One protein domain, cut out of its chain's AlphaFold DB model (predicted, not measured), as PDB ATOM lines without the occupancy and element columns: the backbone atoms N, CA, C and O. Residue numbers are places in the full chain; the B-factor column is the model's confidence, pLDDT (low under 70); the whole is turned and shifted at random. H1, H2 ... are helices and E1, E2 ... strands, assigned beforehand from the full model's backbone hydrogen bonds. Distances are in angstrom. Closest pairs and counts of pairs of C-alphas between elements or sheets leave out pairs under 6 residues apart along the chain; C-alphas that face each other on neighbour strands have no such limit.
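What this domain is: This is residues 173 to 349 of the 362 residues of the protein "Glycine cleavage system aminomethyltransferase T" of Mesorhizobium tianshanense (UniProt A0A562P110). A closed barrel of six antiparallel strands, E1 to E6, forms the core, with helix H5 packed along its outside beside E6. On the side away from H5, the first part of the chain printed here reaches out from the barrel in two arms, one ending in H1 and H2, the other in the loop before H4 and H4 itself. The 177 printed residues hold five named helices and six named strands, in the order H1 H2 H3 H4 E1 H5 E2 E3 E4 E5 E6; the class is mixed, with 86 residues, under half, in named elements. The whole is compact, with a radius of gyration of the C-alphas of 17.8 A and spans of 58 by 42 by 32 A.

Where its parts are: H1, residues 173 to 178, begins at C-alpha 173 (0.472, 21.439, 185.293). H2 is residues 184 to 187, H3 199 to 202 and H4 224 to 232, 12.5 A long. E1, residues 236 to 243, is 19.5 A long and bends by 56 degrees at residue 239. H5, residues 245 to 256, is 17.0 A long and begins at C-alpha 245 (-41.739, 22.117, 199.412). E2 is residues 277 to 284, 22.6 A; E3, 287 to 298, 28.3 A, bends by 65 degrees at 294; E4, 303 to 311, 23.8 A, bends by 57 degrees at 307. E5 is residues 320 to 325, 15.9 A, and E6 341 to 348, 21.4 A, ending at C-alpha 348 (-32.308, 33.638, 201.031).

How they stand to each other: Round the ring run E1, E4, E3, E2, E5, E6 and back to E1. Within hydrogen-bond range are N 239 and O 308 of E1 and E4, 2.9 A; N 293 and O 307 of E3 and E4, 2.8 A; N 280 and O 292 of E2 and E3, 2.9 A; N 283 and O 322 of E2 and E5, 2.8 A; N 323 and O 343 of E5 and E6, 2.8 A; and N 242 and O 346 of E1 and E6, 2.8 A. E2, E3 and E4 are a meander, each strand the antiparallel neighbour of the one before; with E5, the antiparallel neighbour of E2, they make a Greek key. E2 and E3, E3 and E4, and E5 and E6 are hairpins. H5 is on the barrel, outside it, at a height over the sheet of 7.8 A; its closest C-alphas to E6 are those of Asp 247 and Ile 343, 5.3 A. H3 is only just not on the barrel, with 4 pairs of C-alphas within 10 A; H1, H2 and H4 are not on it. Every O i to N i+4 pair is within range in H1 and H4, 7 of 8 in H5; H2 and H3 are too short for one.

The domain as a whole: The C-alphas of Gly 218 and Asn 260, the two farthest apart, are 59.7 A from each other. The printed part has no cut. The links H2 to H3, H3 to H4, H5 to E2 and E5 to E6 are long. Residues 177 to 183, 196 to 201, of which 199 to 201 belong to H3, and 218 to 223 stand free. The mean pLDDT of the printed part is 96.0, and no printed residue is under 70.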
ATOM      1  N   LYS A 173      -0.008  22.712 185.851       97.75
ATOM      2  CA  LYS A 173       0.472  21.439 185.293       97.75
ATOM      3  C   LYS A 173       1.420  20.698 186.248       97.75
ATOM      4  O   LYS A 173       1.179  19.510 186.457       97.75
ATOM      5  N   PRO A 174       2.409  21.347 186.895       97.81
ATOM      6  CA  PRO A 174       3.292  20.656 187.832       97.81
ATOM      7  C   PRO A 174       2.565  20.059 189.049       97.81
ATOM      8  O   PRO A 174       2.965  19.001 189.530       97.81
ATOM      9  N   TYR A 175       1.492  20.696 189.537       98.00
ATOM     10  CA  TYR A 175       0.659  20.127 190.604       98.00
ATOM     11  C   TYR A 175      -0.106  18.899 190.102       98.00
ATOM     12  O   TYR A 175      -0.069  17.847 190.734       98.00
ATOM     13  N   ARG A 176      -0.720  18.985 188.914       98.06
ATOM     14  CA  ARG A 176      -1.425  17.846 188.301       98.06
ATOM     15  C   ARG A 176      -0.519  16.642 188.033       98.06
ATOM     16  O   ARG A 176      -0.983  15.518 188.160       98.06
ATOM     17  N   GLU A 177       0.742  16.866 187.667       97.81
ATOM     18  CA  GLU A 177       1.732  15.797 187.455       97.81
ATOM     19  C   GLU A 177       2.238  15.175 188.766       97.81
ATOM     20  O   GLU A 177       2.702  14.036 188.767       97.81
ATOM     21  N   TRP A 178       2.151  15.910 189.878       97.94
ATOM     22  CA  TRP A 178       2.458  15.396 191.213       97.94
ATOM     23  C   TRP A 178       1.311  14.548 191.786       97.94
ATOM     24  O   TRP A 178       1.558  13.551 192.469       97.94
ATOM     25  N   LEU A 179       0.062  14.906 191.471       97.25
ATOM     26  CA  LEU A 179      -1.115  14.117 191.826       97.25
ATOM     27  C   LEU A 179      -1.107  12.741 191.140       97.25
ATOM     28  O   LEU A 179      -0.612  12.545 190.032       97.25
ATOM     29  N   ASN A 180      -1.715  11.762 191.806       94.31
ATOM     30  CA  ASN A 180      -1.914  10.408 191.290       94.31
ATOM     31  C   ASN A 180      -3.271   9.842 191.752       94.31
ATOM     32  O   ASN A 180      -4.075  10.551 192.359       94.31
ATOM     33  N   SER A 181      -3.553   8.568 191.471       91.44
ATOM     34  CA  SER A 181      -4.849   7.931 191.758       91.44
ATOM     35  C   SER A 181      -5.218   7.815 193.244       91.44
ATOM     36  O   SER A 181      -6.350   7.447 193.545       91.44
ATOM     37  N   TYR A 182      -4.296   8.088 194.172       88.62
ATOM     38  CA  TYR A 182      -4.585   8.121 195.611       88.62
ATOM     39  C   TYR A 182      -5.153   9.469 196.083       88.62
ATOM     40  O   TYR A 182      -5.663   9.559 197.199       88.62
ATOM     41  N   PHE A 183      -5.093  10.502 195.240       93.44
ATOM     42  CA  PHE A 183      -5.626  11.829 195.532       93.44
ATOM     43  C   PHE A 183      -7.073  11.948 195.070       93.44
ATOM     44  O   PHE A 183      -7.432  11.488 193.981       93.44
ATOM     45  N   LEU A 184      -7.911  12.585 195.892       94.25
ATOM     46  CA  LEU A 184      -9.339  12.709 195.605       94.25
ATOM     47  C   LEU A 184      -9.571  13.522 194.325       94.25
ATOM     48  O   LEU A 184     -10.465  13.195 193.557       94.25
ATOM     49  N   GLU A 185      -8.723  14.508 194.049       95.88
ATOM     50  CA  GLU A 185      -8.693  15.303 192.821       95.88
ATOM     51  C   GLU A 185      -8.683  14.455 191.542       95.88
ATOM     52  O   GLU A 185      -9.265  14.860 190.536       95.88
ATOM     53  N   SER A 186      -8.048  13.282 191.581       95.50
ATOM     54  CA  SER A 186      -7.874  12.400 190.423       95.50
ATOM     55  C   SER A 186      -9.053  11.453 190.197       95.50
ATOM     56  O   SER A 186      -9.227  10.942 189.092       95.50
ATOM     57  N   VAL A 187      -9.834  11.165 191.244       93.19
ATOM     58  CA  VAL A 187     -10.866  10.106 191.235       93.19
ATOM     59  C   VAL A 187     -12.267  10.606 191.590       93.19
ATOM     60  O   VAL A 187     -13.235   9.847 191.513       93.19
ATOM     61  N   ALA A 188     -12.390  11.867 192.004       94.19
ATOM     62  CA  ALA A 188     -13.651  12.499 192.351       94.19
ATOM     63  C   ALA A 188     -14.617  12.555 191.164       94.19
ATOM     64  O   ALA A 188     -14.233  12.575 189.996       94.19
ATOM     65  N   SER A 189     -15.907  12.620 191.487       95.12
ATOM     66  CA  SER A 189     -16.971  12.785 190.496       95.12
ATOM     67  C   SER A 189     -17.509  14.211 190.495       95.12
ATOM     68  O   SER A 189     -17.781  14.774 191.555       95.12
ATOM     69  N   LEU A 190     -17.711  14.758 189.298       95.38
ATOM     70  CA  LEU A 190     -18.502  15.959 189.050       95.38
ATOM     71  C   LEU A 190     -19.895  15.527 188.578       95.38
ATOM     72  O   LEU A 190     -20.011  14.610 187.761       95.38
ATOM     73  N   GLY A 191     -20.947  16.136 189.117       95.75
ATOM     74  CA  GLY A 191     -22.318  15.795 188.751       95.75
ATOM     75  C   GLY A 191     -23.327  16.867 189.130       95.75
ATOM     76  O   GLY A 191     -23.011  17.797 189.868       95.75
ATOM     77  N   GLY A 192     -24.544  16.711 188.621       97.00
ATOM     78  CA  GLY A 192     -25.615  17.701 188.724       97.00
ATOM     79  C   GLY A 192     -26.115  18.167 187.359       97.00
ATOM     80  O   GLY A 192     -25.681  17.684 186.313       97.00
ATOM     81  N   SER A 193     -27.081  19.076 187.371       98.25
ATOM     82  CA  SER A 193     -27.740  19.556 186.153       98.25
ATOM     83  C   SER A 193     -26.955  20.610 185.371       98.25
ATOM     84  O   SER A 193     -27.323  20.901 184.230       98.25
ATOM     85  N   PHE A 194     -25.913  21.214 185.955       98.12
ATOM     86  CA  PHE A 194     -25.097  22.205 185.257       98.12
ATOM     87  C   PHE A 194     -24.127  21.517 184.290       98.12
ATOM     88  O   PHE A 194     -23.314  20.683 184.694       98.12
ATOM     89  N   VAL A 195     -24.212  21.883 183.010       95.62
ATOM     90  CA  VAL A 195     -23.399  21.322 181.926       95.62
ATOM     91  C   VAL A 195     -22.632  22.443 181.242       95.62
ATOM     92  O   VAL A 195     -23.241  23.382 180.732       95.62
ATOM     93  N   SER A 196     -21.310  22.304 181.204       96.50
ATOM     94  CA  SER A 196     -20.420  23.083 180.352       96.50
ATOM     95  C   SER A 196     -19.322  22.187 179.782       96.50
ATOM     96  O   SER A 196     -18.897  21.228 180.431       96.50
ATOM     97  N   ASP A 197     -18.863  22.520 178.577       95.94
ATOM     98  CA  ASP A 197     -17.684  21.911 177.954       95.94
ATOM     99  C   ASP A 197     -16.368  22.524 178.484       95.94
ATOM    100  O   ASP A 197     -15.288  22.011 178.192       95.94
ATOM    101  N   ASP A 198     -16.445  23.601 179.277       97.69
ATOM    102  CA  ASP A 198     -15.308  24.244 179.932       97.69
ATOM    103  C   ASP A 198     -15.341  23.992 181.449       97.69
ATOM    104  O   ASP A 198     -16.254  24.410 182.163       97.69
ATOM    105  N   ILE A 199     -14.309  23.317 181.967       97.69
ATOM    106  CA  ILE A 199     -14.191  23.017 183.401       97.69
ATOM    107  C   ILE A 199     -14.098  24.288 184.257       97.69
ATOM    108  O   ILE A 199     -14.459  24.262 185.434       97.69
ATOM    109  N   THR A 200     -13.640  25.402 183.680       97.31
ATOM    110  CA  THR A 200     -13.485  26.667 184.401       97.31
ATOM    111  C   THR A 200     -14.819  27.299 184.789       97.31
ATOM    112  O   THR A 200     -14.877  28.001 185.799       97.31
ATOM    113  N   ASP A 201     -15.913  26.962 184.099       97.69
ATOM    114  CA  ASP A 201     -17.263  27.424 184.445       97.69
ATOM    115  C   ASP A 201     -17.772  26.847 185.779       97.69
ATOM    116  O   ASP A 201     -18.675  27.404 186.411       97.69
ATOM    117  N   TYR A 202     -17.183  25.737 186.233       98.19
ATOM    118  CA  TYR A 202     -17.491  25.107 187.518       98.19
ATOM    119  C   TYR A 202     -16.696  25.706 188.680       98.19
ATOM    120  O   TYR A 202     -16.991  25.412 189.844       98.19
ATOM    121  N   TYR A 203     -15.679  26.520 188.393       97.88
ATOM    122  CA  TYR A 203     -14.869  27.124 189.435       97.88
ATOM    123  C   TYR A 203     -15.598  28.263 190.132       97.88
ATOM    124  O   TYR A 203     -16.526  28.910 189.633       97.88
ATOM    125  N   VAL A 204     -15.135  28.488 191.351       97.38
ATOM    126  CA  VAL A 204     -15.581  29.563 192.219       97.38
ATOM    127  C   VAL A 204     -14.355  30.309 192.702       97.38
ATOM    128  O   VAL A 204     -13.265  29.735 192.764       97.38
ATOM    129  N   ASP A 205     -14.512  31.572 193.068       96.75
ATOM    130  CA  ASP A 205     -13.437  32.324 193.707       96.75
ATOM    131  C   ASP A 205     -13.738  32.654 195.185       96.75
ATOM    132  O   ASP A 205     -14.889  32.618 195.639       96.75
ATOM    133  N   PRO A 206     -12.703  32.956 195.990       97.00
ATOM    134  CA  PRO A 206     -12.885  33.314 197.393       97.00
ATOM    135  C   PRO A 206     -13.819  34.508 197.650       97.00
ATOM    136  O   PRO A 206     -14.431  34.577 198.719       97.00
ATOM    137  N   ILE A 207     -13.938  35.456 196.717       97.50
ATOM    138  CA  ILE A 207     -14.806  36.629 196.871       97.50
ATOM    139  C   ILE A 207     -16.267  36.202 196.760       97.50
ATOM    140  O   ILE A 207     -17.061  36.544 197.638       97.50
ATOM    141  N   GLU A 208     -16.599  35.388 195.755       97.12
ATOM    142  CA  GLU A 208     -17.938  34.818 195.566       97.12
ATOM    143  C   GLU A 208     -18.398  34.015 196.791       97.12
ATOM    144  O   GLU A 208     -19.558  34.100 197.199       97.12
ATOM    145  N   LEU A 209     -17.471  33.294 197.434       96.25
ATOM    146  CA  LEU A 209     -17.719  32.515 198.651       96.25
ATOM    147  C   LEU A 209     -17.835  33.361 199.934       96.25
ATOM    148  O   LEU A 209     -18.136  32.817 201.003       96.25
ATOM    149  N   GLY A 210     -17.637  34.678 199.853       94.88
ATOM    150  CA  GLY A 210     -17.757  35.605 200.980       94.88
ATOM    151  C   GLY A 210     -16.502  35.718 201.850       94.88
ATOM    152  O   GLY A 210     -16.591  36.173 202.991       94.88
ATOM    153  N   TYR A 211     -15.328  35.330 201.342       95.62
ATOM    154  CA  TYR A 211     -14.064  35.406 202.083       95.62
ATOM    155  C   TYR A 211     -13.350  36.758 201.980       95.62
ATOM    156  O   TYR A 211     -12.298  36.927 202.588       95.62
ATOM    157  N   ARG A 212     -13.921  37.757 201.292       94.44
ATOM    158  CA  ARG A 212     -13.298  39.086 201.123       94.44
ATOM    159  C   ARG A 212     -12.740  39.669 202.427       94.44
ATOM    160  O   ARG A 212     -11.614  40.145 202.454       94.44
ATOM    161  N   ASN A 213     -13.513  39.605 203.511       92.44
ATOM    162  CA  ASN A 213     -13.176  40.252 204.784       92.44
ATOM    163  C   ASN A 213     -12.034  39.577 205.561       92.44
ATOM    164  O   ASN A 213     -11.607  40.104 206.585       92.44
ATOM    165  N   VAL A 214     -11.576  38.404 205.122       91.50
ATOM    166  CA  VAL A 214     -10.470  37.666 205.750       91.50
ATOM    167  C   VAL A 214      -9.231  37.601 204.851       91.50
ATOM    168  O   VAL A 214      -8.260  36.940 205.208       91.50
ATOM    169  N   ILE A 215      -9.255  38.280 203.699       95.06
ATOM    170  CA  ILE A 215      -8.116  38.391 202.786       95.06
ATOM    171  C   ILE A 215      -7.356  39.684 203.096       95.06
ATOM    172  O   ILE A 215      -7.917  40.778 203.045       95.06
ATOM    173  N   ASP A 216      -6.063  39.553 203.383       95.75
ATOM    174  CA  ASP A 216      -5.138  40.675 203.533       95.75
ATOM    175  C   ASP A 216      -4.410  40.923 202.205       95.75
ATOM    176  O   ASP A 216      -3.356  40.347 201.938       95.75
ATOM    177  N   PHE A 217      -4.969  41.798 201.363       96.00
ATOM    178  CA  PHE A 217      -4.343  42.200 200.096       96.00
ATOM    179  C   PHE A 217      -3.039  42.995 200.288       96.00
ATOM    180  O   PHE A 217      -2.367  43.297 199.303       96.00
ATOM    181  N   GLY A 218      -2.649  43.345 201.518       96.31
ATOM    182  CA  GLY A 218      -1.355  43.959 201.815       96.31
ATOM    183  C   GLY A 218      -0.184  42.971 201.811       96.31
ATOM    184  O   GLY A 218       0.965  43.403 201.749       96.31
ATOM    185  N   ARG A 219      -0.453  41.660 201.860       95.81
ATOM    186  CA  ARG A 219       0.567  40.601 201.835       95.81
ATOM    187  C   ARG A 219       0.683  39.969 200.460       95.81
ATOM    188  O   ARG A 219      -0.289  39.957 199.711       95.81
ATOM    189  N   ASP A 220       1.856  39.414 200.177       95.75
ATOM    190  CA  ASP A 220       2.080  38.576 199.003       95.75
ATOM    191  C   ASP A 220       1.549  37.151 199.229       95.75
ATOM    192  O   ASP A 220       1.691  36.593 200.322       95.75
ATOM    193  N   PHE A 221       0.902  36.593 198.206       95.88
ATOM    194  CA  PHE A 221       0.404  35.219 198.160       95.88
ATOM    195  C   PHE A 221       0.027  34.821 196.723       95.88
ATOM    196  O   PHE A 221      -0.280  35.666 195.881       95.88
ATOM    197  N   ILE A 222       0.002  33.513 196.450       95.62
ATOM    198  CA  ILE A 222      -0.367  32.959 195.137       95.62
ATOM    199  C   ILE A 222      -1.761  33.453 194.722       95.62
ATOM    200  O   ILE A 222      -2.732  33.291 195.461       95.62
ATOM    201  N   GLY A 223      -1.850  34.060 193.536       96.06
ATOM    202  CA  GLY A 223      -3.107  34.555 192.970       96.06
ATOM    203  C   GLY A 223      -3.608  35.881 193.546       96.06
ATOM    204  O   GLY A 223      -4.726  36.279 193.225       96.06
ATOM    205  N   ARG A 224      -2.816  36.580 194.375       97.19
ATOM    206  CA  ARG A 224      -3.198  37.851 195.015       97.19
ATOM    207  C   ARG A 224      -3.777  38.875 194.047       97.19
ATOM    208  O   ARG A 224      -4.882  39.366 194.280       97.19
ATOM    209  N   ASP A 225      -3.028  39.220 193.005       96.81
ATOM    210  CA  ASP A 225      -3.388  40.330 192.119       96.81
ATOM    211  C   ASP A 225      -4.628  39.982 191.282       96.81
ATOM    212  O   ASP A 225      -5.561  40.780 191.192       96.81
ATOM    213  N   THR A 226      -4.709  38.745 190.784       96.69
ATOM    214  CA  THR A 226      -5.888  38.235 190.074       96.69
ATOM    215  C   THR A 226      -7.119  38.188 190.981       96.69
ATOM    216  O   THR A 226      -8.221  38.560 190.579       96.69
ATOM    217  N   LEU A 227      -6.953  37.783 192.244       96.69
ATOM    218  CA  LEU A 227      -8.042  37.772 193.215       96.69
ATOM    219  C   LEU A 227      -8.507  39.189 193.566       96.69
ATOM    220  O   LEU A 227      -9.703  39.400 193.763       96.69
ATOM    221  N   LEU A 228      -7.599  40.168 193.615       96.88
ATOM    222  CA  LEU A 228      -7.951  41.576 193.795       96.88
ATOM    223  C   LEU A 228      -8.761  42.106 192.602       96.88
ATOM    224  O   LEU A 228      -9.745  42.820 192.798       96.88
ATOM    225  N   GLU A 229      -8.402  41.723 191.377       97.00
ATOM    226  CA  GLU A 229      -9.187  42.049 190.184       97.00
ATOM    227  C   GLU A 229     -10.593  41.436 190.249       97.00
ATOM    228  O   GLU A 229     -11.581  42.151 190.056       97.00
ATOM    229  N   LYS A 230     -10.711  40.149 190.600       95.94
ATOM    230  CA  LYS A 230     -12.009  39.488 190.830       95.94
ATOM    231  C   LYS A 230     -12.813  40.194 191.921       95.94
ATOM    232  O   LYS A 230     -14.013  40.404 191.774       95.94
ATOM    233  N   ALA A 231     -12.144  40.652 192.977       96.12
ATOM    234  CA  ALA A 231     -12.760  41.399 194.066       96.12
ATOM    235  C   ALA A 231     -13.359  42.738 193.607       96.12
ATOM    236  O   ALA A 231     -14.343  43.196 194.191       96.12
ATOM    237  N   ASN A 232     -12.786  43.368 192.584       96.81
ATOM    238  CA  ASN A 232     -13.305  44.605 192.000       96.81
ATOM    239  C   ASN A 232     -14.384  44.354 190.935       96.81
ATOM    240  O   ASN A 232     -15.147  45.263 190.622       96.81
ATOM    241  N   ASN A 233     -14.472  43.129 190.412       96.75
ATOM    242  CA  ASN A 233     -15.347  42.743 189.303       96.75
ATOM    243  C   ASN A 233     -16.272  41.566 189.660       96.75
ATOM    244  O   ASN A 233     -16.588  40.739 188.803       96.75
ATOM    245  N   GLN A 234     -16.691  41.470 190.924       96.56
ATOM    246  CA  GLN A 234     -17.524  40.372 191.411       96.56
ATOM    247  C   GLN A 234     -18.836  40.281 190.615       96.56
ATOM    248  O   GLN A 234     -19.527  41.283 190.434       96.56
ATOM    249  N   ARG A 235     -19.195  39.071 190.164       95.94
ATOM    250  CA  ARG A 235     -20.407  38.824 189.356       95.94
ATOM    251  C   ARG A 235     -21.467  37.993 190.059       95.94
ATOM    252  O   ARG A 235     -22.653  38.210 189.826       95.94
ATOM    253  N   ARG A 236     -21.046  37.082 190.938       97.75
ATOM    254  CA  ARG A 236     -21.926  36.219 191.729       97.75
ATOM    255  C   ARG A 236     -21.704  36.443 193.214       97.75
ATOM    256  O   ARG A 236     -20.644  36.896 193.643       97.75
ATOM    257  N   THR A 237     -22.693  36.088 194.019       97.94
ATOM    258  CA  THR A 237     -22.566  36.052 195.476       97.94
ATOM    259  C   THR A 237     -23.177  34.784 196.039       97.94
ATOM    260  O   THR A 237     -24.136  34.236 195.491       97.94
ATOM    261  N   LYS A 238     -22.623  34.332 197.163       98.06
ATOM    262  CA  LYS A 238     -23.163  33.218 197.929       98.06
ATOM    263  C   LYS A 238     -24.537  33.540 198.506       98.06
ATOM    264  O   LYS A 238     -24.722  34.582 199.134       98.06
ATOM    265  N   VAL A 239     -25.461  32.602 198.337       98.38
ATOM    266  CA  VAL A 239     -26.830  32.643 198.857       98.38
ATOM    267  C   VAL A 239     -27.244  31.273 199.392       98.38
ATOM    268  O   VAL A 239     -26.600  30.261 199.103       98.38
ATOM    269  N   THR A 240     -28.336  31.240 200.153       98.62
ATOM    270  CA  THR A 240     -29.103  30.016 200.397       98.62
ATOM    271  C   THR A 240     -30.246  29.960 199.388       98.62
ATOM    272  O   THR A 240     -30.892  30.970 199.121       98.62
ATOM    273  N   LEU A 241     -30.522  28.789 198.827       98.75
ATOM    274  CA  LEU A 241     -31.680  28.525 197.983       98.75
ATOM    275  C   LEU A 241     -32.666  27.685 198.784       98.75
ATOM    276  O   LEU A 241     -32.367  26.553 199.157       98.75
ATOM    277  N   VAL A 242     -33.841  28.239 199.055       98.69
ATOM    278  CA  VAL A 242     -34.928  27.556 199.755       98.69
ATOM    279  C   VAL A 242     -35.800  26.874 198.719       98.69
ATOM    280  O   VAL A 242     -36.450  27.554 197.926       98.69
ATOM    281  N   TRP A 243     -35.787  25.546 198.696       98.75
ATOM    282  CA  TRP A 243     -36.520  24.781 197.693       98.75
ATOM    283  C   TRP A 243     -38.018  24.858 197.991       98.75
ATOM    284  O   TRP A 243     -38.431  24.916 199.147       98.75
ATOM    285  N   ASN A 244     -38.844  24.879 196.950       98.75
ATOM    286  CA  ASN A 244     -40.287  24.803 197.102       98.75
ATOM    287  C   ASN A 244     -40.679  23.406 197.599       98.75
ATOM    288  O   ASN A 244     -40.329  22.402 196.977       98.75
ATOM    289  N   ASP A 245     -41.420  23.361 198.706       98.44
ATOM    290  CA  ASP A 245     -41.739  22.117 199.412       98.44
ATOM    291  C   ASP A 245     -42.566  21.146 198.550       98.44
ATOM    292  O   ASP A 245     -42.281  19.948 198.517       98.44
ATOM    293  N   GLU A 246     -43.538  21.662 197.788       98.56
ATOM    294  CA  GLU A 246     -44.388  20.851 196.905       98.56
ATOM    295  C   GLU A 246     -43.602  20.279 195.723       98.56
ATOM    296  O   GLU A 246     -43.756  19.106 195.379       98.56
ATOM    297  N   ASP A 247     -42.716  21.077 195.121       98.69
ATOM    298  CA  ASP A 247     -41.870  20.612 194.020       98.69
ATOM    299  C   ASP A 247     -40.873  19.549 194.506       98.69
ATOM    300  O   ASP A 247     -40.701  18.517 193.856       98.69
ATOM    301  N   ALA A 248     -40.256  19.752 195.676       98.25
ATOM    302  CA  ALA A 248     -39.351  18.776 196.278       98.25
ATOM    303  C   ALA A 248     -40.076  17.461 196.624       98.25
ATOM    304  O   ALA A 248     -39.573  16.376 196.319       98.25
ATOM    305  N   ALA A 249     -41.283  17.538 197.196       97.69
ATOM    306  CA  ALA A 249     -42.114  16.368 197.474       97.69
ATOM    307  C   ALA A 249     -42.537  15.643 196.186       97.69
ATOM    308  O   ALA A 249     -42.508  14.411 196.123       97.69
ATOM    309  N   ALA A 250     -42.882  16.391 195.134       97.44
ATOM    310  CA  ALA A 250     -43.218  15.831 193.832       97.44
ATOM    311  C   ALA A 250     -42.025  15.103 193.199       97.44
ATOM    312  O   ALA A 250     -42.205  13.995 192.693       97.44
ATOM    313  N   VAL A 251     -40.819  15.677 193.270       97.62
ATOM    314  CA  VAL A 251     -39.569  15.044 192.817       97.62
ATOM    315  C   VAL A 251     -39.282  13.770 193.606       97.62
ATOM    316  O   VAL A 251     -39.010  12.731 193.007       97.62
ATOM    317  N   MET A 252     -39.395  13.815 194.934       97.06
ATOM    318  CA  MET A 252     -39.186  12.641 195.781       97.06
ATOM    319  C   MET A 252     -40.157  11.515 195.414       97.06
ATOM    320  O   MET A 252     -39.725  10.389 195.166       97.06
ATOM    321  N   ARG A 253     -41.455  11.824 195.298       96.69
ATOM    322  CA  ARG A 253     -42.476  10.860 194.873       96.69
ATOM    323  C   ARG A 253     -42.163  10.294 193.490       96.69
ATOM    324  O   ARG A 253     -42.190   9.080 193.328       96.69
ATOM    325  N   ASP A 254     -41.866  11.147 192.513       96.50
ATOM    326  CA  ASP A 254     -41.591  10.738 191.128       96.50
ATOM    327  C   ASP A 254     -40.315   9.891 191.003       96.50
ATOM    328  O   ASP A 254     -40.219   9.051 190.112       96.50
ATOM    329  N   SER A 255     -39.353  10.057 191.917       95.75
ATOM    330  CA  SER A 255     -38.134   9.241 191.936       95.75
ATOM    331  C   SER A 255     -38.348   7.795 192.401       95.75
ATOM    332  O   SER A 255     -37.547   6.922 192.076       95.75
ATOM    333  N   ILE A 256     -39.429   7.531 193.143       95.06
ATOM    334  CA  ILE A 256     -39.754   6.206 193.698       95.06
ATOM    335  C   ILE A 256     -40.927   5.574 192.939       95.06
ATOM    336  O   ILE A 256     -40.911   4.385 192.624       95.06
ATOM    337  N   PHE A 257     -41.945   6.378 192.632       95.19
ATOM    338  CA  PHE A 257     -43.197   5.971 191.999       95.19
ATOM    339  C   PHE A 257     -43.450   6.814 190.738       95.19
ATOM    340  O   PHE A 257     -44.358   7.655 190.731       95.19
ATOM    341  N   PRO A 258     -42.647   6.635 189.673       92.81
ATOM    342  CA  PRO A 258     -42.808   7.406 188.449       92.81
ATOM    343  C   PRO A 258     -44.151   7.086 187.797       92.81
ATOM    344  O   PRO A 258     -44.451   5.933 187.488       92.81
ATOM    345  N   ALA A 259     -44.961   8.116 187.557       81.56
ATOM    346  CA  ALA A 259     -46.295   7.919 186.995       81.56
ATOM    347  C   ALA A 259     -46.261   7.557 185.498       81.56
ATOM    348  O   ALA A 259     -47.102   6.789 185.045       81.56
ATOM    349  N   ASN A 260     -45.304   8.103 184.730       70.56
ATOM    350  CA  ASN A 260     -45.370   8.136 183.260       70.56
ATOM    351  C   ASN A 260     -44.021   7.899 182.543       70.56
ATOM    352  O   ASN A 260     -43.773   8.480 181.488       70.56
ATOM    353  N   GLY A 261     -43.129   7.065 183.084       87.25
ATOM    354  CA  GLY A 261     -41.891   6.681 182.388       87.25
ATOM    355  C   GLY A 261     -40.632   6.869 183.224       87.25
ATOM    356  O   GLY A 261     -40.522   6.297 184.304       87.25
ATOM    357  N   THR A 262     -39.648   7.602 182.696       91.44
ATOM    358  CA  THR A 262     -38.344   7.778 183.354       91.44
ATOM    359  C   THR A 262     -38.482   8.625 184.628       91.44
ATOM    360  O   THR A 262     -38.992   9.749 184.538       91.44
ATOM    361  N   PRO A 263     -38.026   8.124 185.793       95.94
ATOM    362  CA  PRO A 263     -38.207   8.800 187.076       95.94
ATOM    363  C   PRO A 263     -37.403  10.099 187.173       95.94
ATOM    364  O   PRO A 263     -36.480  10.341 186.393       95.94
ATOM    365  N   ALA A 264     -37.735  10.933 188.155       96.75
ATOM    366  CA  ALA A 264     -36.846  11.995 188.610       96.75
ATOM    367  C   ALA A 264     -35.571  11.415 189.247       96.75
ATOM    368  O   ALA A 264     -35.572  10.279 189.728       96.75
ATOM    369  N   LYS A 265     -34.498  12.214 189.313       97.44
ATOM    370  CA  LYS A 265     -33.310  11.854 190.101       97.44
ATOM    371  C   LYS A 265     -33.715  11.633 191.559       97.44
ATOM    372  O   LYS A 265     -34.350  12.503 192.159       97.44
ATOM    373  N   PHE A 266     -33.297  10.511 192.137       96.75
ATOM    374  CA  PHE A 266     -33.535  10.174 193.535       96.75
ATOM    375  C   PHE A 266     -33.062  11.291 194.460       96.75
ATOM    376  O   PHE A 266     -31.889  11.675 194.438       96.75
ATOM    377  N   LEU A 267     -33.999  11.800 195.260       96.38
ATOM    378  CA  LEU A 267     -33.790  12.878 196.216       96.38
ATOM    379  C   LEU A 267     -33.594  12.280 197.614       96.38
ATOM    380  O   LEU A 267     -34.551  12.072 198.358       96.38
ATOM    381  N   ASN A 268     -32.344  11.952 197.946       94.06
ATOM    382  CA  ASN A 268     -31.995  11.324 199.221       94.06
ATOM    383  C   ASN A 268     -32.117  12.301 200.411       94.06
ATOM    384  O   ASN A 268     -31.985  13.514 200.251       94.06
ATOM    385  N   MET A 269     -32.309  11.774 201.624       92.94
ATOM    386  CA  MET A 269     -32.344  12.562 202.862       92.94
ATOM    387  C   MET A 269     -31.338  12.046 203.908       92.94
ATOM    388  O   MET A 269     -31.161  10.838 204.045       92.94
ATOM    389  N   PRO A 270     -30.702  12.939 204.690       95.44
ATOM    390  CA  PRO A 270     -30.830  14.394 204.616       95.44
ATOM    391  C   PRO A 270     -29.899  15.030 203.573       95.44
ATOM    392  O   PRO A 270     -30.034  16.215 203.307       95.44
ATOM    393  N   ILE A 271     -28.969  14.278 202.976       95.12
ATOM    394  CA  ILE A 271     -28.036  14.782 201.958       95.12
ATOM    395  C   ILE A 271     -28.383  14.156 200.601       95.12
ATOM    396  O   ILE A 271     -28.108  12.970 200.403       95.12
ATOM    397  N   PRO A 272     -28.966  14.921 199.659       95.44
ATOM    398  CA  PRO A 272     -29.343  14.408 198.348       95.44
ATOM    399  C   PRO A 272     -28.185  14.343 197.344       95.44
ATOM    400  O   PRO A 272     -28.392  13.854 196.241       95.44
ATOM    401  N   MET A 273     -26.980  14.809 197.695       95.00
ATOM    402  CA  MET A 273     -25.810  14.764 196.809       95.00
ATOM    403  C   MET A 273     -25.465  13.340 196.350       95.00
ATOM    404  O   MET A 273     -25.507  12.392 197.132       95.00
ATOM    405  N   TYR A 274     -25.049  13.216 195.089       95.44
ATOM    406  CA  TYR A 274     -24.666  11.944 194.453       95.44
ATOM    407  C   TYR A 274     -23.391  12.067 193.594       95.44
ATOM    408  O   TYR A 274     -23.058  11.193 192.787       95.44
ATOM    409  N   ALA A 275     -22.656  13.160 193.771       95.38
ATOM    410  CA  ALA A 275     -21.332  13.403 193.219       95.38
ATOM    411  C   ALA A 275     -20.424  13.964 194.318       95.38
ATOM    412  O   ALA A 275     -20.912  14.533 195.297       95.38
ATOM    413  N   THR A 276     -19.107  13.824 194.155       94.81
ATOM    414  CA  THR A 276     -18.130  14.469 195.048       94.81
ATOM    415  C   THR A 276     -18.288  15.986 194.981       94.81
ATOM    416  O   THR A 276     -18.364  16.649 196.014       94.81
ATOM    417  N   PHE A 277     -18.414  16.507 193.761       96.38
ATOM    418  CA  PHE A 277     -18.707  17.899 193.459       96.38
ATOM    419  C   PHE A 277     -20.089  17.968 192.805       96.38
ATOM    420  O   PHE A 277     -20.253  17.629 191.634       96.38
ATOM    421  N   GLN A 278     -21.097  18.349 193.593       96.75
ATOM    422  CA  GLN A 278     -22.469  18.538 193.116       96.75
ATOM    423  C   GLN A 278     -22.657  19.987 192.659       96.75
ATOM    424  O   GLN A 278     -22.516  20.903 193.476       96.75
ATOM    425  N   VAL A 279     -23.009  20.179 191.388       98.06
ATOM    426  CA  VAL A 279     -23.258  21.489 190.778       98.06
ATOM    427  C   VAL A 279     -24.525  21.429 189.928       98.06
ATOM    428  O   VAL A 279     -24.548  20.864 188.837       98.06
ATOM    429  N   ASP A 280     -25.595  22.027 190.439       98.69
ATOM    430  CA  ASP A 280     -26.888  22.094 189.763       98.69
ATOM    431  C   ASP A 280     -27.129  23.498 189.199       98.69
ATOM    432  O   ASP A 280     -26.854  24.499 189.857       98.69
ATOM    433  N   ALA A 281     -27.659  23.590 187.983       98.75
ATOM    434  CA  ALA A 281     -27.977  24.857 187.346       98.75
ATOM    435  C   ALA A 281     -29.142  25.555 188.061       98.75
ATOM    436  O   ALA A 281     -30.191  24.957 188.330       98.75
ATOM    437  N   VAL A 282     -28.971  26.851 188.313       98.81
ATOM    438  CA  VAL A 282     -30.027  27.744 188.798       98.81
ATOM    439  C   VAL A 282     -30.436  28.649 187.650       98.81
ATOM    440  O   VAL A 282     -29.616  29.369 187.089       98.81
ATOM    441  N   MET A 283     -31.713  28.612 187.294       98.69
ATOM    442  CA  MET A 283     -32.263  29.289 186.128       98.69
ATOM    443  C   MET A 283     -33.097  30.502 186.532       98.69
ATOM    444  O   MET A 283     -33.886  30.456 187.481       98.69
ATOM    445  N   ARG A 284     -33.014  31.571 185.739       98.00
ATOM    446  CA  ARG A 284     -33.916  32.727 185.798       98.00
ATOM    447  C   ARG A 284     -34.211  33.193 184.377       98.00
ATOM    448  O   ARG A 284     -33.309  33.345 183.562       98.00
ATOM    449  N   LYS A 285     -35.495  33.400 184.055       95.38
ATOM    450  CA  LYS A 285     -35.947  33.868 182.724       95.38
ATOM    451  C   LYS A 285     -35.357  33.052 181.551       95.38
ATOM    452  O   LYS A 285     -34.987  33.610 180.523       95.38
ATOM    453  N   GLY A 286     -35.254  31.730 181.723       94.69
ATOM    454  CA  GLY A 286     -34.751  30.808 180.698       94.69
ATOM    455  C   GLY A 286     -33.231  30.795 180.505       94.69
ATOM    456  O   GLY A 286     -32.759  30.125 179.592       94.69
ATOM    457  N   LYS A 287     -32.461  31.500 181.343       97.19
ATOM    458  CA  LYS A 287     -30.992  31.504 181.324       97.19
ATOM    459  C   LYS A 287     -30.433  30.981 182.639       97.19
ATOM    460  O   LYS A 287     -31.107  31.074 183.666       97.19
ATOM    461  N   VAL A 288     -29.214  30.448 182.599       98.06
ATOM    462  CA  VAL A 288     -28.447  30.161 183.815       98.06
ATOM    463  C   VAL A 288     -28.158  31.493 184.506       98.06
ATOM    464  O   VAL A 288     -27.699  32.430 183.866       98.06
ATOM    465  N   ALA A 289     -28.493  31.555 185.788       98.00
ATOM    466  CA  ALA A 289     -28.361  32.705 186.679       98.00
ATOM    467  C   ALA A 289     -27.421  32.414 187.861       98.00
ATOM    468  O   ALA A 289     -27.309  33.206 188.797       98.00
ATOM    469  N   GLY A 290     -26.839  31.216 187.889       98.25
ATOM    470  CA  GLY A 290     -26.034  30.737 188.994       98.25
ATOM    471  C   GLY A 290     -25.991  29.220 189.083       98.25
ATOM    472  O   GLY A 290     -26.478  28.495 188.210       98.25
ATOM    473  N   ILE A 291     -25.435  28.758 190.195       98.62
ATOM    474  CA  ILE A 291     -25.300  27.350 190.541       98.62
ATOM    475  C   ILE A 291     -25.791  27.101 191.964       98.62
ATOM    476  O   ILE A 291     -25.622  27.929 192.860       98.62
ATOM    477  N   SER A 292     -26.374  25.930 192.172       98.38
ATOM    478  CA  SER A 292     -26.683  25.357 193.471       98.38
ATOM    479  C   SER A 292     -25.619  24.326 193.806       98.38
ATOM    480  O   SER A 292     -25.271  23.479 192.984       98.38
ATOM    481  N   THR A 293     -25.128  24.386 195.034       95.31
ATOM    482  CA  THR A 293     -24.127  23.479 195.575       95.31
ATOM    483  C   THR A 293     -24.561  23.017 196.965       95.31
ATOM    484  O   THR A 293     -25.286  23.694 197.692       95.31
ATOM    485  N   TRP A 294     -24.117  21.830 197.361       94.75
ATOM    486  CA  TRP A 294     -24.263  21.363 198.743       94.75
ATOM    487  C   TRP A 294     -25.709  21.310 199.308       94.75
ATOM    488  O   TRP A 294     -25.961  21.838 200.389       94.75
ATOM    489  N   PRO A 295     -26.689  20.686 198.629       96.75
ATOM    490  CA  PRO A 295     -28.062  20.583 199.134       96.75
ATOM    491  C   PRO A 295     -28.189  19.745 200.420       96.75
ATOM    492  O   PRO A 295     -27.406  18.823 200.654       96.75
ATOM    493  N   SER A 296     -29.210  20.030 201.233       96.75
ATOM    494  CA  SER A 296     -29.672  19.177 202.333       96.75
ATOM    495  C   SER A 296     -31.147  19.397 202.677       96.75
ATOM    496  O   SER A 296     -31.708  20.466 202.449       96.75
ATOM    497  N   PHE A 297     -31.777  18.389 203.277       97.31
ATOM    498  CA  PHE A 297     -32.954  18.592 204.113       97.31
ATOM    499  C   PHE A 297     -32.496  18.998 205.516       97.31
ATOM    500  O   PHE A 297     -31.757  18.261 206.174       97.31
ATOM    501  N   THR A 298     -32.960  20.151 205.988       93.50
ATOM    502  CA  THR A 298     -32.746  20.608 207.364       93.50
ATOM    503  C   THR A 298     -33.978  20.295 208.206       93.50
ATOM    504  O   THR A 298     -35.083  20.760 207.925       93.50
ATOM    505  N   ALA A 299     -33.780  19.539 209.287       93.12
ATOM    506  CA  ALA A 299     -34.826  19.307 210.281       93.12
ATOM    507  C   ALA A 299     -35.139  20.569 211.107       93.12
ATOM    508  O   ALA A 299     -36.237  20.691 211.640       93.12
ATOM    509  N   ASN A 300     -34.205  21.525 211.189       91.75
ATOM    510  CA  ASN A 300     -34.420  22.785 211.901       91.75
ATOM    511  C   ASN A 300     -35.373  23.709 211.126       91.75
ATOM    512  O   ASN A 300     -36.217  24.362 211.733       91.75
ATOM    513  N   ALA A 301     -35.279  23.741 209.788       91.62
ATOM    514  CA  ALA A 301     -36.192  24.522 208.942       91.62
ATOM    515  C   ALA A 301     -37.344  23.701 208.327       91.62
ATOM    516  O   ALA A 301     -38.205  24.273 207.654       91.62
ATOM    517  N   ASN A 302     -37.354  22.380 208.546       95.12
ATOM    518  CA  ASN A 302     -38.300  21.407 207.988       95.12
ATOM    519  C   ASN A 302     -38.468  21.508 206.463       95.12
ATOM    520  O   ASN A 302     -39.590  21.496 205.961       95.12
ATOM    521  N   ARG A 303     -37.361  21.649 205.726       96.38
ATOM    522  CA  ARG A 303     -37.371  21.802 204.261       96.38
ATOM    523  C   ARG A 303     -36.023  21.490 203.630       96.38
ATOM    524  O   ARG A 303     -35.005  21.418 204.321       96.38
ATOM    525  N   PHE A 304     -36.020  21.357 202.307       98.31
ATOM    526  CA  PHE A 304     -34.789  21.328 201.528       98.31
ATOM    527  C   PHE A 304     -34.239  22.741 201.326       98.31
ATOM    528  O   PHE A 304     -34.959  23.667 200.946       98.31
ATOM    529  N   ILE A 305     -32.942  22.885 201.567       98.25
ATOM    530  CA  ILE A 305     -32.165  24.066 201.214       98.25
ATOM    531  C   ILE A 305     -30.892  23.631 200.491       98.25
ATOM    532  O   ILE A 305     -30.407  22.513 200.666       98.25
ATOM    533  N   SER A 306     -30.308  24.522 199.710       98.19
ATOM    534  CA  SER A 306     -28.937  24.375 199.228       98.19
ATOM    535  C   SER A 306     -28.179  25.679 199.385       98.19
ATOM    536  O   SER A 306     -28.776  26.744 199.528       98.19
ATOM    537  N   LEU A 307     -26.853  25.602 199.384       97.94
ATOM    538  CA  LEU A 307     -26.047  26.789 199.139       97.94
ATOM    539  C   LEU A 307     -25.980  27.021 197.629       97.94
ATOM    540  O   LEU A 307     -26.317  26.156 196.823       97.94
ATOM    541  N   GLY A 308     -25.579  28.209 197.219       97.19
ATOM    542  CA  GLY A 308     -25.407  28.500 195.807       97.19
ATOM    543  C   GLY A 308     -24.637  29.781 195.578       97.19
ATOM    544  O   GLY A 308     -24.464  30.580 196.496       97.19
ATOM    545  N   LEU A 309     -24.188  29.964 194.343       98.38
ATOM    546  CA  LEU A 309     -23.672  31.228 193.836       98.38
ATOM    547  C   LEU A 309     -24.647  31.725 192.780       98.38
ATOM    548  O   LEU A 309     -24.873  31.035 191.790       98.38
ATOM    549  N   VAL A 310     -25.224  32.901 192.995       98.56
ATOM    550  CA  VAL A 310     -26.201  33.510 192.082       98.56
ATOM    551  C   VAL A 310     -25.672  34.856 191.614       98.56
ATOM    552  O   VAL A 310     -25.028  35.571 192.388       98.56
ATOM    553  N   ASP A 311     -25.932  35.189 190.354       98.44
ATOM    554  CA  ASP A 311     -25.597  36.482 189.766       98.44
ATOM    555  C   ASP A 311     -26.144  37.626 190.628       98.44
ATOM    556  O   ASP A 311     -27.268  37.563 191.135       98.44
ATOM    557  N   LEU A 312     -25.364  38.698 190.793       98.12
ATOM    558  CA  LEU A 312     -25.705  39.798 191.705       98.12
ATOM    559  C   LEU A 312     -27.088  40.411 191.422       98.12
ATOM    560  O   LEU A 312     -27.796  40.786 192.356       98.12
ATOM    561  N   GLU A 313     -27.508  40.467 190.156       97.62
ATOM    562  CA  GLU A 313     -28.828  40.979 189.758       97.62
ATOM    563  C   GLU A 313     -30.010  40.083 190.179       97.62
ATOM    564  O   GLU A 313     -31.171  40.496 190.110       97.62
ATOM    565  N   HIS A 314     -29.742  38.847 190.600       98.06
ATOM    566  CA  HIS A 314     -30.737  37.849 190.994       98.06
ATOM    567  C   HIS A 314     -30.564  37.374 192.444       98.06
ATOM    568  O   HIS A 314     -31.342  36.550 192.914       98.06
ATOM    569  N   ALA A 315     -29.582  37.913 193.170       97.94
ATOM    570  CA  ALA A 315     -29.213  37.465 194.509       97.94
ATOM    571  C   ALA A 315     -30.000  38.130 195.656       97.94
ATOM    572  O   ALA A 315     -29.696  37.897 196.828       97.94
ATOM    573  N   GLN A 316     -31.000  38.966 195.360       98.06
ATOM    574  CA  GLN A 316     -31.828  39.561 196.412       98.06
ATOM    575  C   GLN A 316     -32.709  38.492 197.082       98.06
ATOM    576  O   GLN A 316     -33.332  37.707 196.359       98.06
ATOM    577  N   PRO A 317     -32.815  38.471 198.427       98.19
ATOM    578  CA  PRO A 317     -33.738  37.582 199.125       98.19
ATOM    579  C   PRO A 317     -35.165  37.657 198.572       98.19
ATOM    580  O   PRO A 317     -35.596  38.702 198.088       98.19
ATOM    581  N   GLU A 318     -35.883  36.539 198.632       98.12
ATOM    582  CA  GLU A 318     -37.203  36.311 198.029       98.12
ATOM    583  C   GLU A 318     -37.241  36.291 196.491       98.12
ATOM    584  O   GLU A 318     -38.292  35.993 195.918       98.12
ATOM    585  N   THR A 319     -36.119  36.521 195.794       98.69
ATOM    586  CA  THR A 319     -36.064  36.322 194.338       98.69
ATOM    587  C   THR A 319     -36.337  34.858 194.008       98.69
ATOM    588  O   THR A 319     -35.622  33.962 194.453       98.69
ATOM    589  N   GLU A 320     -37.370  34.613 193.203       98.50
ATOM    590  CA  GLU A 320     -37.683  33.271 192.717       98.50
ATOM    591  C   GLU A 320     -36.710  32.846 191.612       98.50
ATOM    592  O   GLU A 320     -36.450  33.582 190.660       98.50
ATOM    593  N   VAL A 321     -36.211  31.626 191.690       98.81
ATOM    594  CA  VAL A 321     -35.369  30.988 190.676       98.81
ATOM    595  C   VAL A 321     -35.848  29.553 190.469       98.81
ATOM    596  O   VAL A 321     -36.655  29.041 191.245       98.81
ATOM    597  N   THR A 322     -35.363  28.890 189.425       98.81
ATOM    598  CA  THR A 322     -35.664  27.477 189.178       98.81
ATOM    599  C   THR A 322     -34.381  26.671 189.249       98.81
ATOM    600  O   THR A 322     -33.501  26.838 188.412       98.81
ATOM    601  N   LEU A 323     -34.277  25.780 190.227       98.69
ATOM    602  CA  LEU A 323     -33.215  24.789 190.307       98.69
ATOM    603  C   LEU A 323     -33.544  23.617 189.381       98.69
ATOM    604  O   LEU A 323     -34.672  23.116 189.373       98.69
ATOM    605  N   LEU A 324     -32.566  23.171 188.600       98.69
ATOM    606  CA  LEU A 324     -32.673  21.945 187.816       98.69
ATOM    607  C   LEU A 324     -32.103  20.779 188.632       98.69
ATOM    608  O   LEU A 324     -30.956  20.835 189.061       98.69
ATOM    609  N   TRP A 325     -32.890  19.732 188.865       98.50
ATOM    610  CA  TRP A 325     -32.487  18.574 189.666       98.50
ATOM    611  C   TRP A 325     -32.332  17.321 188.806       98.50
ATOM    612  O   TRP A 325     -33.277  16.923 188.117       98.50
ATOM    613  N   GLY A 326     -31.160  16.690 188.887       97.38
ATOM    614  CA  GLY A 326     -30.752  15.555 188.056       97.38
ATOM    615  C   GLY A 326     -29.728  15.937 186.986       97.38
ATOM    616  O   GLY A 326     -29.529  17.100 186.681       97.38
ATOM    617  N   GLU A 327     -29.076  14.948 186.399       95.94
ATOM    618  CA  GLU A 327     -28.122  15.065 185.300       95.94
ATOM    619  C   GLU A 327     -28.826  14.863 183.940       95.94
ATOM    620  O   GLU A 327     -29.480  13.833 183.727       95.94
ATOM    621  N   PRO A 328     -28.693  15.795 182.980       92.50
ATOM    622  CA  PRO A 328     -29.137  15.552 181.612       92.50
ATOM    623  C   PRO A 328     -28.259  14.470 180.965       92.50
ATOM    624  O   PRO A 328     -27.036  14.548 180.999       92.50
ATOM    625  N   GLU A 329     -28.888  13.448 180.380       86.00
ATOM    626  CA  GLU A 329     -28.205  12.377 179.630       86.00
ATOM    627  C   GLU A 329     -27.046  11.686 180.383       86.00
ATOM    628  O   GLU A 329     -26.025  11.336 179.784       86.00
ATOM    629  N   SER A 330     -27.198  11.464 181.697       87.12
ATOM    630  CA  SER A 330     -26.137  10.867 182.521       87.12
ATOM    631  C   SER A 330     -25.591   9.563 181.936       87.12
ATOM    632  O   SER A 330     -26.331   8.622 181.636       87.12
ATOM    633  N   ARG A 331     -24.261   9.492 181.834       85.88
ATOM    634  CA  ARG A 331     -23.508   8.285 181.455       85.88
ATOM    635  C   ARG A 331     -22.836   7.616 182.657       85.88
ATOM    636  O   ARG A 331     -22.081   6.660 182.487       85.88
ATOM    637  N   ARG A 332     -23.060   8.129 183.871       91.25
ATOM    638  CA  ARG A 332     -22.427   7.626 185.092       91.25
ATOM    639  C   ARG A 332     -23.158   6.380 185.578       91.25
ATOM    640  O   ARG A 332     -24.292   6.456 186.024       91.25
ATOM    641  N   ASN A 333     -22.470   5.240 185.596       88.62
ATOM    642  CA  ASN A 333     -23.044   3.973 186.078       88.62
ATOM    643  C   ASN A 333     -23.450   3.999 187.563       88.62
ATOM    644  O   ASN A 333     -24.212   3.147 188.009       88.62
ATOM    645  N   THR A 334     -22.922   4.951 188.336       88.00
ATOM    646  CA  THR A 334     -23.253   5.160 189.752       88.00
ATOM    647  C   THR A 334     -24.503   6.016 189.961       88.00
ATOM    648  O   THR A 334     -24.880   6.262 191.104       88.00
ATOM    649  N   VAL A 335     -25.141   6.467 188.878       94.88
ATOM    650  CA  VAL A 335     -26.349   7.287 188.886       94.88
ATOM    651  C   VAL A 335     -27.461   6.519 188.177       94.88
ATOM    652  O   VAL A 335     -27.291   6.017 187.068       94.88
ATOM    653  N   GLU A 336     -28.612   6.386 188.829       93.88
ATOM    654  CA  GLU A 336     -29.770   5.710 188.252       93.88
ATOM    655  C   GLU A 336     -30.298   6.455 187.019       93.88
ATOM    656  O   GLU A 336     -30.139   7.668 186.896       93.88
ATOM    657  N   LYS A 337     -30.969   5.752 186.101       93.69
ATOM    658  CA  LYS A 337     -31.615   6.405 184.953       93.69
ATOM    659  C   LYS A 337     -32.704   7.350 185.443       93.69
ATOM    660  O   LYS A 337     -33.622   6.913 186.130       93.69
ATOM    661  N   HIS A 338     -32.639   8.605 185.024       95.75
ATOM    662  CA  HIS A 338     -33.601   9.617 185.425       95.75
ATOM    663  C   HIS A 338     -33.745  10.711 184.358       95.75
ATOM    664  O   HIS A 338     -33.027  10.737 183.360       95.75
ATOM    665  N   GLN A 339     -34.696  11.609 184.577       95.06
ATOM    666  CA  GLN A 339     -34.853  12.853 183.839       95.06
ATOM    667  C   GLN A 339     -34.750  14.044 184.786       95.06
ATOM    668  O   GLN A 339     -35.149  13.969 185.951       95.06
ATOM    669  N   VAL A 340     -34.262  15.160 184.249       97.19
ATOM    670  CA  VAL A 340     -34.189  16.423 184.978       97.19
ATOM    671  C   VAL A 340     -35.598  16.889 185.357       97.19
ATOM    672  O   VAL A 340     -36.546  16.792 184.567       97.19
ATOM    673  N   ARG A 341     -35.741  17.400 186.580       97.50
ATOM    674  CA  ARG A 341     -36.951  18.072 187.064       97.50
ATOM    675  C   ARG A 341     -36.635  19.504 187.460       97.50
ATOM    676  O   ARG A 341     -35.510  19.824 187.826       97.50
ATOM    677  N   GLN A 342     -37.643  20.357 187.372       98.38
ATOM    678  CA  GLN A 342     -37.557  21.739 187.820       98.38
ATOM    679  C   GLN A 342     -38.096  21.838 189.241       98.38
ATOM    680  O   GLN A 342     -39.170  21.317 189.529       98.38
ATOM    681  N   ILE A 343     -37.355  22.522 190.102       98.81
ATOM    682  CA  ILE A 343     -37.746  22.828 191.473       98.81
ATOM    683  C   ILE A 343     -37.709  24.345 191.605       98.81
ATOM    684  O   ILE A 343     -36.653  24.959 191.443       98.81
ATOM    685  N   ARG A 344     -38.851  24.982 191.875       98.88
ATOM    686  CA  ARG A 344     -38.858  26.406 192.230       98.88
ATOM    687  C   ARG A 344     -38.068  26.582 193.519       98.88
ATOM    688  O   ARG A 344     -38.182  25.773 194.432       98.88
ATOM    689  N   ALA A 345     -37.293  27.647 193.614       98.75
ATOM    690  CA  ALA A 345     -36.578  28.001 194.825       98.75
ATOM    691  C   ALA A 345     -36.624  29.511 195.051       98.75
ATOM    692  O   ALA A 345     -36.801  30.290 194.114       98.75
ATOM    693  N   LYS A 346     -36.456  29.924 196.303       98.75
ATOM    694  CA  LYS A 346     -36.292  31.327 196.679       98.75
ATOM    695  C   LYS A 346     -34.884  31.575 197.175       98.75
ATOM    696  O   LYS A 346     -34.349  30.788 197.954       98.75
ATOM    697  N   VAL A 347     -34.305  32.687 196.749       98.81
ATOM    698  CA  VAL A 347     -33.045  33.180 197.297       98.81
ATOM    699  C   VAL A 347     -33.260  33.635 198.742       98.81
ATOM    700  O   VAL A 347     -34.242  34.304 199.054       98.81
ATOM    701  N   ALA A 348     -32.333  33.280 199.621       98.44
ATOM    702  CA  ALA A 348     -32.308  33.638 201.031       98.44
ATOM    703  C   ALA A 348     -30.869  33.964 201.477       98.44
ATOM    704  O   ALA A 348     -29.904  33.604 200.789       98.44
ATOM    705  N   PRO A 349     -30.691  34.632 202.630       96.75
ATOM    706  CA  PRO A 349     -29.367  34.878 203.190       96.75
ATOM    707  C   PRO A 349     -28.559  33.590 203.422       96.75
ATOM    708  O   PRO A 349     -29.107  32.527 203.714       96.75
TER     709      PRO A 349